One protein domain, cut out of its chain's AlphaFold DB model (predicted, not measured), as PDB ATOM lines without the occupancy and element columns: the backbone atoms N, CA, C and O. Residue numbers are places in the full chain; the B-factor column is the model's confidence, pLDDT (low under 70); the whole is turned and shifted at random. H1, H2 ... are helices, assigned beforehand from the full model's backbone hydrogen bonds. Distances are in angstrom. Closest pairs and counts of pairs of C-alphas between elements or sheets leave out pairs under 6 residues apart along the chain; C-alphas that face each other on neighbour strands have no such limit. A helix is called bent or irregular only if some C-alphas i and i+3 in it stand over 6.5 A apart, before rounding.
ATOM      1  N   LEU A   5      23.267  11.988 -10.115       77.81
ATOM      2  CA  LEU A   5      23.598  13.305 -10.678       77.81
ATOM      3  C   LEU A   5      23.530  13.306 -12.211       77.81
ATOM      4  O   LEU A   5      22.895  14.181 -12.790       77.81
ATOM      5  N   SER A   6      24.075  12.273 -12.862       86.50
ATOM      6  CA  SER A   6      24.049  12.151 -14.328       86.50
ATOM      7  C   SER A   6      22.627  12.001 -14.876       86.50
ATOM      8  O   SER A   6      22.332  12.422 -15.992       86.50
ATOM      9  N   LEU A   7      21.720  11.407 -14.099       86.38
ATOM     10  CA  LEU A   7      20.323  11.291 -14.500       86.38
ATOM     11  C   LEU A   7      19.571  12.621 -14.367       86.38
ATOM     12  O   LEU A   7      18.781  12.954 -15.245       86.38
ATOM     13  N   ILE A   8      19.845  13.393 -13.313       86.81
ATOM     14  CA  ILE A   8      19.279  14.739 -13.137       86.81
ATOM     15  C   ILE A   8      19.727  15.659 -14.280       86.81
ATOM     16  O   ILE A   8      18.905  16.378 -14.844       86.81
ATOM     17  N   GLU A   9      21.001  15.594 -14.677       90.19
ATOM     18  CA  GLU A   9      21.521  16.358 -15.819       90.19
ATOM     19  C   GLU A   9      20.771  16.027 -17.116       90.19
ATOM     20  O   GLU A   9      20.353  16.939 -17.832       90.19
ATOM     21  N   LYS A  10      20.518  14.737 -17.376       92.00
ATOM     22  CA  LYS A  10      19.745  14.279 -18.542       92.00
ATOM     23  C   LYS A  10      18.292  14.739 -18.511       92.00
ATOM     24  O   LYS A  10      17.747  15.094 -19.553       92.00
ATOM     25  N   ILE A  11      17.662  14.742 -17.336       88.81
ATOM     26  CA  ILE A  11      16.299  15.263 -17.162       88.81
ATOM     27  C   ILE A  11      16.263  16.752 -17.510       88.81
ATOM     28  O   ILE A  11      15.414  17.178 -18.289       88.81
ATOM     29  N   GLU A  12      17.204  17.543 -16.994       90.12
ATOM     30  CA  GLU A  12      17.247  18.980 -17.277       90.12
ATOM     31  C   GLU A  12      17.584  19.288 -18.739       90.12
ATOM     32  O   GLU A  12      17.035  20.229 -19.316       90.12
ATOM     33  N   GLU A  13      18.458  18.503 -19.364       94.38
ATOM     34  CA  GLU A  13      18.732  18.601 -20.797       94.38
ATOM     35  C   GLU A  13      17.473  18.324 -21.623       94.38
ATOM     36  O   GLU A  13      17.070  19.168 -22.428       94.38
ATOM     37  N   LYS A  14      16.796  17.201 -21.362       92.44
ATOM     38  CA  LYS A  14      15.582  16.811 -22.085       92.44
ATOM     39  C   LYS A  14      14.427  17.792 -21.846       92.44
ATOM     40  O   LYS A  14      13.679  18.102 -22.769       92.44
ATOM     41  N   ARG A  15      14.319  18.374 -20.646       91.94
ATOM     42  CA  ARG A  15      13.352  19.442 -20.344       91.94
ATOM     43  C   ARG A  15      13.606  20.697 -21.180       91.94
ATOM     44  O   ARG A  15      12.659  21.280 -21.708       91.94
ATOM     45  N   ARG A  16      14.868  21.120 -21.322       91.81
ATOM     46  CA  ARG A  16      15.228  22.251 -22.197       91.81
ATOM     47  C   ARG A  16      14.937  21.940 -23.661       91.81
ATOM     48  O   ARG A  16      14.403  22.803 -24.351       91.81
ATOM     49  N   GLU A  17      15.238  20.726 -24.113       93.50
ATOM     50  CA  GLU A  17      14.926  20.270 -25.469       93.50
ATOM     51  C   GLU A  17      13.417  20.346 -25.748       93.50
ATOM     52  O   GLU A  17      13.004  20.974 -26.721       93.50
ATOM     53  N   MET A  18      12.584  19.812 -24.849       89.69
ATOM     54  CA  MET A  18      11.125  19.868 -24.973       89.69
ATOM     55  C   MET A  18      10.618  21.310 -25.059       89.69
ATOM     56  O   MET A  18       9.774  21.605 -25.905       89.69
ATOM     57  N   LEU A  19      11.152  22.220 -24.233       85.56
ATOM     58  CA  LEU A  19      10.806  23.642 -24.290       85.56
ATOM     59  C   LEU A  19      11.149  24.241 -25.658       85.56
ATOM     60  O   LEU A  19      10.284  24.854 -26.278       85.56
ATOM     61  N   GLN A  20      12.360  24.013 -26.169       92.25
ATOM     62  CA  GLN A  20      12.769  24.513 -27.485       92.25
ATOM     63  C   GLN A  20      11.884  23.963 -28.610       92.25
ATOM     64  O   GLN A  20      11.403  24.717 -29.452       92.25
ATOM     65  N   ILE A  21      11.599  22.660 -28.600       87.62
ATOM     66  CA  ILE A  21      10.722  22.035 -29.597       87.62
ATOM     67  C   ILE A  21       9.297  22.590 -29.478       87.62
ATOM     68  O   ILE A  21       8.676  22.885 -30.494       87.62
ATOM     69  N   SER A  22       8.781  22.790 -28.263       85.38
ATOM     70  CA  SER A  22       7.438  23.347 -28.047       85.38
ATOM     71  C   SER A  22       7.300  24.792 -28.529       85.38
ATOM     72  O   SER A  22       6.256  25.150 -29.066       85.38
ATOM     73  N   LEU A  23       8.359  25.599 -28.397       88.31
ATOM     74  CA  LEU A  23       8.403  26.966 -28.912       88.31
ATOM     75  C   LEU A  23       8.450  26.989 -30.445       88.31
ATOM     76  O   LEU A  23       7.829  27.851 -31.059       88.31
ATOM     77  N   ASN A  24       9.144  26.028 -31.060       93.81
ATOM     78  CA  ASN A  24       9.336  25.990 -32.511       93.81
ATOM     79  C   ASN A  24       8.176  25.325 -33.266       93.81
ATOM     80  O   ASN A  24       7.833  25.748 -34.366       93.81
ATOM     81  N   TYR A  25       7.596  24.265 -32.701       88.75
ATOM     82  CA  TYR A  25       6.617  23.408 -33.379       88.75
ATOM     83  C   TYR A  25       5.237  23.417 -32.713       88.75
ATOM     84  O   TYR A  25       4.278  22.906 -33.290       88.75
ATOM     85  N   GLY A  26       5.118  24.002 -31.521       84.31
ATOM     86  CA  GLY A  26       3.907  23.967 -30.711       84.31
ATOM     87  C   GLY A  26       3.827  22.727 -29.820       84.31
ATOM     88  O   GLY A  26       4.360  21.661 -30.134       84.31
ATOM     89  N   ILE A  27       3.116  22.868 -28.700       81.31
ATOM     90  CA  ILE A  27       2.995  21.838 -27.655       81.31
ATOM     91  C   ILE A  27       2.362  20.529 -28.145       81.31
ATOM     92  O   ILE A  27       2.727  19.457 -27.673       81.31
ATOM     93  N   SER A  28       1.468  20.609 -29.129       85.25
ATOM     94  CA  SER A  28       0.762  19.454 -29.697       85.25
ATOM     95  C   SER A  28       1.486  18.843 -30.899       85.25
ATOM     96  O   SER A  28       0.951  17.950 -31.555       85.25
ATOM     97  N   SER A  29       2.686  19.326 -31.232       88.38
ATOM     98  CA  SER A  29       3.461  18.743 -32.321       88.38
ATOM     99  C   SER A  29       3.906  17.328 -31.969       88.38
ATOM    100  O   SER A  29       4.216  17.011 -30.818       88.38
ATOM    101  N   LYS A  30       4.007  16.467 -32.984       91.06
ATOM    102  CA  LYS A  30       4.510  15.099 -32.809       91.06
ATOM    103  C   LYS A  30       5.904  15.093 -32.171       91.06
ATOM    104  O   LYS A  30       6.215  14.203 -31.384       91.06
ATOM    105  N   GLN A  31       6.728  16.089 -32.497       89.69
ATOM    106  CA  GLN A  31       8.061  16.266 -31.934       89.69
ATOM    107  C   GLN A  31       8.001  16.601 -30.440       89.69
ATOM    108  O   GLN A  31       8.719  15.979 -29.661       89.69
ATOM    109  N   THR A  32       7.133  17.530 -30.025       86.00
ATOM    110  CA  THR A  32       6.984  17.885 -28.606       86.00
ATOM    111  C   THR A  32       6.401  16.735 -27.797       86.00
ATOM    112  O   THR A  32       6.922  16.447 -26.725       86.00
ATOM    113  N   ILE A  33       5.405  16.021 -28.333       87.31
ATOM    114  CA  ILE A  33       4.811  14.838 -27.688       87.31
ATOM    115  C   ILE A  33       5.849  13.722 -27.519       87.31
ATOM    116  O   ILE A  33       5.934  13.091 -26.470       87.31
ATOM    117  N   LYS A  34       6.679  13.475 -28.537       89.62
ATOM    118  CA  LYS A  34       7.758  12.489 -28.421       89.62
ATOM    119  C   LYS A  34       8.781  12.913 -27.361       89.62
ATOM    120  O   LYS A  34       9.179  12.100 -26.535       89.62
ATOM    121  N   CYS A  35       9.174  14.185 -27.361       88.56
ATOM    122  CA  CYS A  35      10.120  14.712 -26.381       88.56
ATOM    123  C   CYS A  35       9.565  14.632 -24.945       88.56
ATOM    124  O   CYS A  35      10.306  14.289 -24.026       88.56
ATOM    125  N   SER A  36       8.261  14.864 -24.748       86.19
ATOM    126  CA  SER A  36       7.622  14.715 -23.435       86.19
ATOM    127  C   SER A  36       7.578  13.261 -22.967       86.19
ATOM    128  O   SER A  36       7.791  13.011 -21.788       86.19
ATOM    129  N   GLN A  37       7.369  12.297 -23.871       87.94
ATOM    130  CA  GLN A  37       7.434  10.866 -23.538       87.94
ATOM    131  C   GLN A  37       8.842  10.448 -23.094       87.94
ATOM    132  O   GLN A  37       8.999   9.777 -22.080       87.94
ATOM    133  N   GLU A  38       9.876  10.901 -23.809       90.81
ATOM    134  CA  GLU A  38      11.273  10.641 -23.436       90.81
ATOM    135  C   GLU A  38      11.639  11.280 -22.085       90.81
ATOM    136  O   GLU A  38      12.384  10.695 -21.297       90.81
ATOM    137  N   LEU A  39      11.114  12.478 -21.800       88.19
ATOM    138  CA  LEU A  39      11.286  13.136 -20.506       88.19
ATOM    139  C   LEU A  39      10.593  12.359 -19.381       88.19
ATOM    140  O   LEU A  39      11.198  12.149 -18.329       88.19
ATOM    141  N   ASP A  40       9.365  11.896 -19.614       86.75
ATOM    142  CA  ASP A  40       8.617  11.071 -18.665       86.75
ATOM    143  C   ASP A  40       9.354   9.762 -18.352       86.75
ATOM    144  O   ASP A  40       9.416   9.359 -17.192       86.75
ATOM    145  N   ASP A  41       9.991   9.121 -19.333       87.25
ATOM    146  CA  ASP A  41      10.799   7.920 -19.101       87.25
ATOM    147  C   ASP A  41      12.010   8.191 -18.195       87.25
ATOM    148  O   ASP A  41      12.309   7.400 -17.291       87.25
ATOM    149  N   LEU A  42      12.693   9.324 -18.391       86.69
ATOM    150  CA  LEU A  42      13.806   9.742 -17.534       86.69
ATOM    151  C   LEU A  42      13.334  10.060 -16.113       86.69
ATOM    152  O   LEU A  42      13.984   9.654 -15.146       86.69
ATOM    153  N   LEU A  43      12.193  10.739 -15.981       84.75
ATOM    154  CA  LEU A  43      11.564  11.023 -14.694       84.75
ATOM    155  C   LEU A  43      11.147   9.731 -13.993       84.75
ATOM    156  O   LEU A  43      11.454   9.569 -12.820       84.75
ATOM    157  N   ASN A  44      10.552   8.778 -14.707       85.12
ATOM    158  CA  ASN A  44      10.190   7.464 -14.180       85.12
ATOM    159  C   ASN A  44      11.420   6.661 -13.741       85.12
ATOM    160  O   ASN A  44      11.376   5.955 -12.734       85.12
ATOM    161  N   LEU A  45      12.535   6.751 -14.471       85.62
ATOM    162  CA  LEU A  45      13.795   6.126 -14.069       85.62
ATOM    163  C   LEU A  45      14.357   6.775 -12.800       85.62
ATOM    164  O   LEU A  45      14.792   6.070 -11.889       85.62
ATOM    165  N   TYR A  46      14.323   8.103 -12.723       84.38
ATOM    166  CA  TYR A  46      14.769   8.840 -11.545       84.38
ATOM    167  C   TYR A  46      13.892   8.530 -10.342       84.38
ATOM    168  O   TYR A  46      14.407   8.252  -9.264       84.38
ATOM    169  N   ASP A  47      12.583   8.477 -10.550       81.00
ATOM    170  CA  ASP A  47      11.595   8.113  -9.550       81.00
ATOM    171  C   ASP A  47      11.804   6.667  -9.086       81.00
ATOM    172  O   ASP A  47      11.794   6.421  -7.894       81.00
ATOM    173  N   LYS A  48      12.126   5.706  -9.961       81.94
ATOM    174  CA  LYS A  48      12.504   4.335  -9.548       81.94
ATOM    175  C   LYS A  48      13.788   4.285  -8.716       81.94
ATOM    176  O   LYS A  48      13.871   3.493  -7.782       81.94
ATOM    177  N   LEU A  49      14.783   5.109  -9.045       78.75
ATOM    178  CA  LEU A  49      16.036   5.195  -8.285       78.75
ATOM    179  C   LEU A  49      15.846   5.931  -6.949       78.75
ATOM    180  O   LEU A  49      16.529   5.613  -5.977       78.75
ATOM    181  N   LYS A  50      14.915   6.890  -6.898       71.56
ATOM    182  CA  LYS A  50      14.595   7.696  -5.718       71.56
ATOM    183  C   LYS A  50      13.574   7.024  -4.803       71.56
ATOM    184  O   LYS A  50      13.751   7.110  -3.600       71.56
ATOM    185  N   ASN A  51      12.582   6.295  -5.320       53.62
ATOM    186  CA  ASN A  51      11.487   5.621  -4.593       53.62
ATOM    187  C   ASN A  51      11.901   4.369  -3.799       53.62
ATOM    188  O   ASN A  51      11.067   3.531  -3.462       53.62
ATOM    189  N   TYR A  52      13.159   4.313  -3.370       50.84
ATOM    190  CA  TYR A  52      13.432   3.898  -1.996       50.84
ATOM    191  C   TYR A  52      12.923   4.936  -0.956       50.84
ATOM    192  O   TYR A  52      12.835   4.602   0.220       50.84
ATOM    193  N   THR A  53      12.504   6.146  -1.366       40.81
ATOM    194  CA  THR A  53      11.821   7.182  -0.567       40.81
ATOM    195  C   THR A  53      10.853   8.073  -1.406       40.81
ATOM    196  O   THR A  53      11.250   9.052  -2.026       40.81
ATOM    197  N   SER A  54       9.555   7.731  -1.350       41.91
ATOM    198  CA  SER A  54       8.314   8.530  -1.563       41.91
ATOM    199  C   SER A  54       7.997   9.285  -2.885       41.91
ATOM    200  O   SER A  54       8.598  10.300  -3.234       41.91
ATOM    201  N   LYS A  55       6.873   8.850  -3.490       44.28
ATOM    202  CA  LYS A  55       6.159   9.325  -4.695       44.28
ATOM    203  C   LYS A  55       5.635  10.772  -4.597       44.28
ATOM    204  O   LYS A  55       4.609  10.992  -3.955       44.28
ATOM    205  N   THR A  56       6.220  11.715  -5.344       45.41
ATOM    206  CA  THR A  56       5.650  13.071  -5.546       45.41
ATOM    207  C   THR A  56       5.976  13.643  -6.937       45.41
ATOM    208  O   THR A  56       6.617  14.679  -7.038       45.41
ATOM    209  N   TYR A  57       5.562  12.995  -8.035       52.19
ATOM    210  CA  TYR A  57       5.607  13.611  -9.386       52.19
ATOM    211  C   TYR A  57       4.371  13.327 -10.260       52.19
ATOM    212  O   TYR A  57       4.242  13.876 -11.351       52.19
ATOM    213  N   VAL A  58       3.401  12.561  -9.750       48.03
ATOM    214  CA  VAL A  58       2.187  12.129 -10.478       48.03
ATOM    215  C   VAL A  58       1.257  13.299 -10.862       48.03
ATOM    216  O   VAL A  58       0.366  13.143 -11.687       48.03
ATOM    217  N   ILE A  59       1.463  14.495 -10.306       45.28
ATOM    218  CA  ILE A  59       0.546  15.634 -10.482       45.28
ATOM    219  C   ILE A  59       0.881  16.476 -11.734       45.28
ATOM    220  O   ILE A  59      -0.015  17.086 -12.310       45.28
ATOM    221  N   LEU A  60       2.132  16.481 -12.216       44.47
ATOM    222  CA  LEU A  60       2.528  17.307 -13.373       44.47
ATOM    223  C   LEU A  60       2.193  16.661 -14.727       44.47
ATOM    224  O   LEU A  60       1.859  17.382 -15.667       44.47
ATOM    225  N   SER A  61       2.190  15.327 -14.818       49.56
ATOM    226  CA  SER A  61       1.763  14.615 -16.032       49.56
ATOM    227  C   SER A  61       0.259  14.766 -16.292       49.56
ATOM    228  O   SER A  61      -0.164  14.891 -17.442       49.56
ATOM    229  N   TYR A  62      -0.556  14.866 -15.235       53.53
ATOM    230  CA  TYR A  62      -2.003  15.059 -15.374       53.53
ATOM    231  C   TYR A  62      -2.371  16.439 -15.935       53.53
ATOM    232  O   TYR A  62      -3.367  16.567 -16.643       53.53
ATOM    233  N   PHE A  63      -1.557  17.472 -15.689       49.31
ATOM    234  CA  PHE A  63      -1.857  18.823 -16.170       49.31
ATOM    235  C   PHE A  63      -1.685  18.965 -17.690       49.31
ATOM    236  O   PHE A  63      -2.448  19.686 -18.327       49.31
ATOM    237  N   ILE A  64      -0.735  18.240 -18.292       48.03
ATOM    238  CA  ILE A  64      -0.524  18.278 -19.748       48.03
ATOM    239  C   ILE A  64      -1.550  17.395 -20.473       48.03
ATOM    240  O   ILE A  64      -2.081  17.806 -21.500       48.03
ATOM    241  N   ILE A  65      -1.914  16.237 -19.908       51.34
ATOM    242  CA  ILE A  65      -2.936  15.352 -20.497       51.34
ATOM    243  C   ILE A  65      -4.336  15.988 -20.421       51.34
ATOM    244  O   ILE A  65      -5.104  15.903 -21.379       51.34
ATOM    245  N   GLN A  66      -4.668  16.683 -19.325       41.59
ATOM    246  CA  GLN A  66      -5.989  17.299 -19.155       41.59
ATOM    247  C   GLN A  66      -6.208  18.539 -20.040       41.59
ATOM    248  O   GLN A  66      -7.350  18.858 -20.362       41.59
ATOM    249  N   LEU A  67      -5.139  19.204 -20.493       42.66
ATOM    250  CA  LEU A  67      -5.238  20.337 -21.422       42.66
ATOM    251  C   LEU A  67      -5.416  19.909 -22.894       42.66
ATOM    252  O   LEU A  67      -5.759  20.743 -23.724       42.66
ATOM    253  N   MET A  68      -5.203  18.627 -23.223       44.66
ATOM    254  CA  MET A  68      -5.355  18.081 -24.583       44.66
ATOM    255  C   MET A  68      -6.761  17.517 -24.877       44.66
ATOM    256  O   MET A  68      -6.965  16.938 -25.940       44.66
TER     257      MET A  68
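What this domain is: This is residues 5 to 68 of the 70 residues of an uncharacterized protein of Anaerobacillus alkalidiazotrophicus (UniProt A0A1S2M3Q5). The model is a long helical hairpin of two helices, H1 and H2, lying side by side, and after H2 the chain folds back so that the short helix H3 runs alongside H2 with a gap between them. The hairpin of H1 and H2 is well formed, with 20 pairs of C-alphas within 8 A between the two helices, while H3 touches no helix. The printed part has 64 residues with three named helices, H1, H2 and H3 in chain order, and no named strand; the class is all helix. It is only just compact, close to loose, with a radius of gyration of the C-alphas of 12.4 A, and flat, spanning 37 by 27 by 12 A.

How they stand to each other: H1, residues 5 to 25, touches H2, residues 30 to 50, and the closest C-alphas are those of Met 18 and Cys 35, 5.4 A apart. They run opposite ways at a shallow tilt of 18 degrees, as a helical hairpin. H3, residues 58 to 66, is apart from H1. H3 is only just apart from H2, their closest C-alphas 8.2 A apart. In H1 and H2 every O i to N i+4 pair is within hydrogen-bond range; in H3 2 of 5 are, beside 1 of 6 O i to N i+3 pairs.

Where its parts are: H1 begins at C-alpha 5 (23.598, 13.305, -10.678) and is 30.1 A long from first to last C-alpha. H2 is 29.8 A long and begins at C-alpha 30 (4.510, 15.099, -32.809). H3 is 13.0 A long and ends at C-alpha 66 (-5.989, 17.299, -19.155). H3 is neither bent nor irregular, but only just: C-alphas 58 and 61 are 6.1 A apart.

The domain as a whole: The two C-alphas farthest apart are those of Asn 24 and Tyr 52, 37.9 A. The printed part has no cut. The link from H1 to H2 is tight, with 4 residues, and that from H2 to H3 is short, with 7. The mean pLDDT of the printed part is 75.9; residues 51 to 68 are under 70.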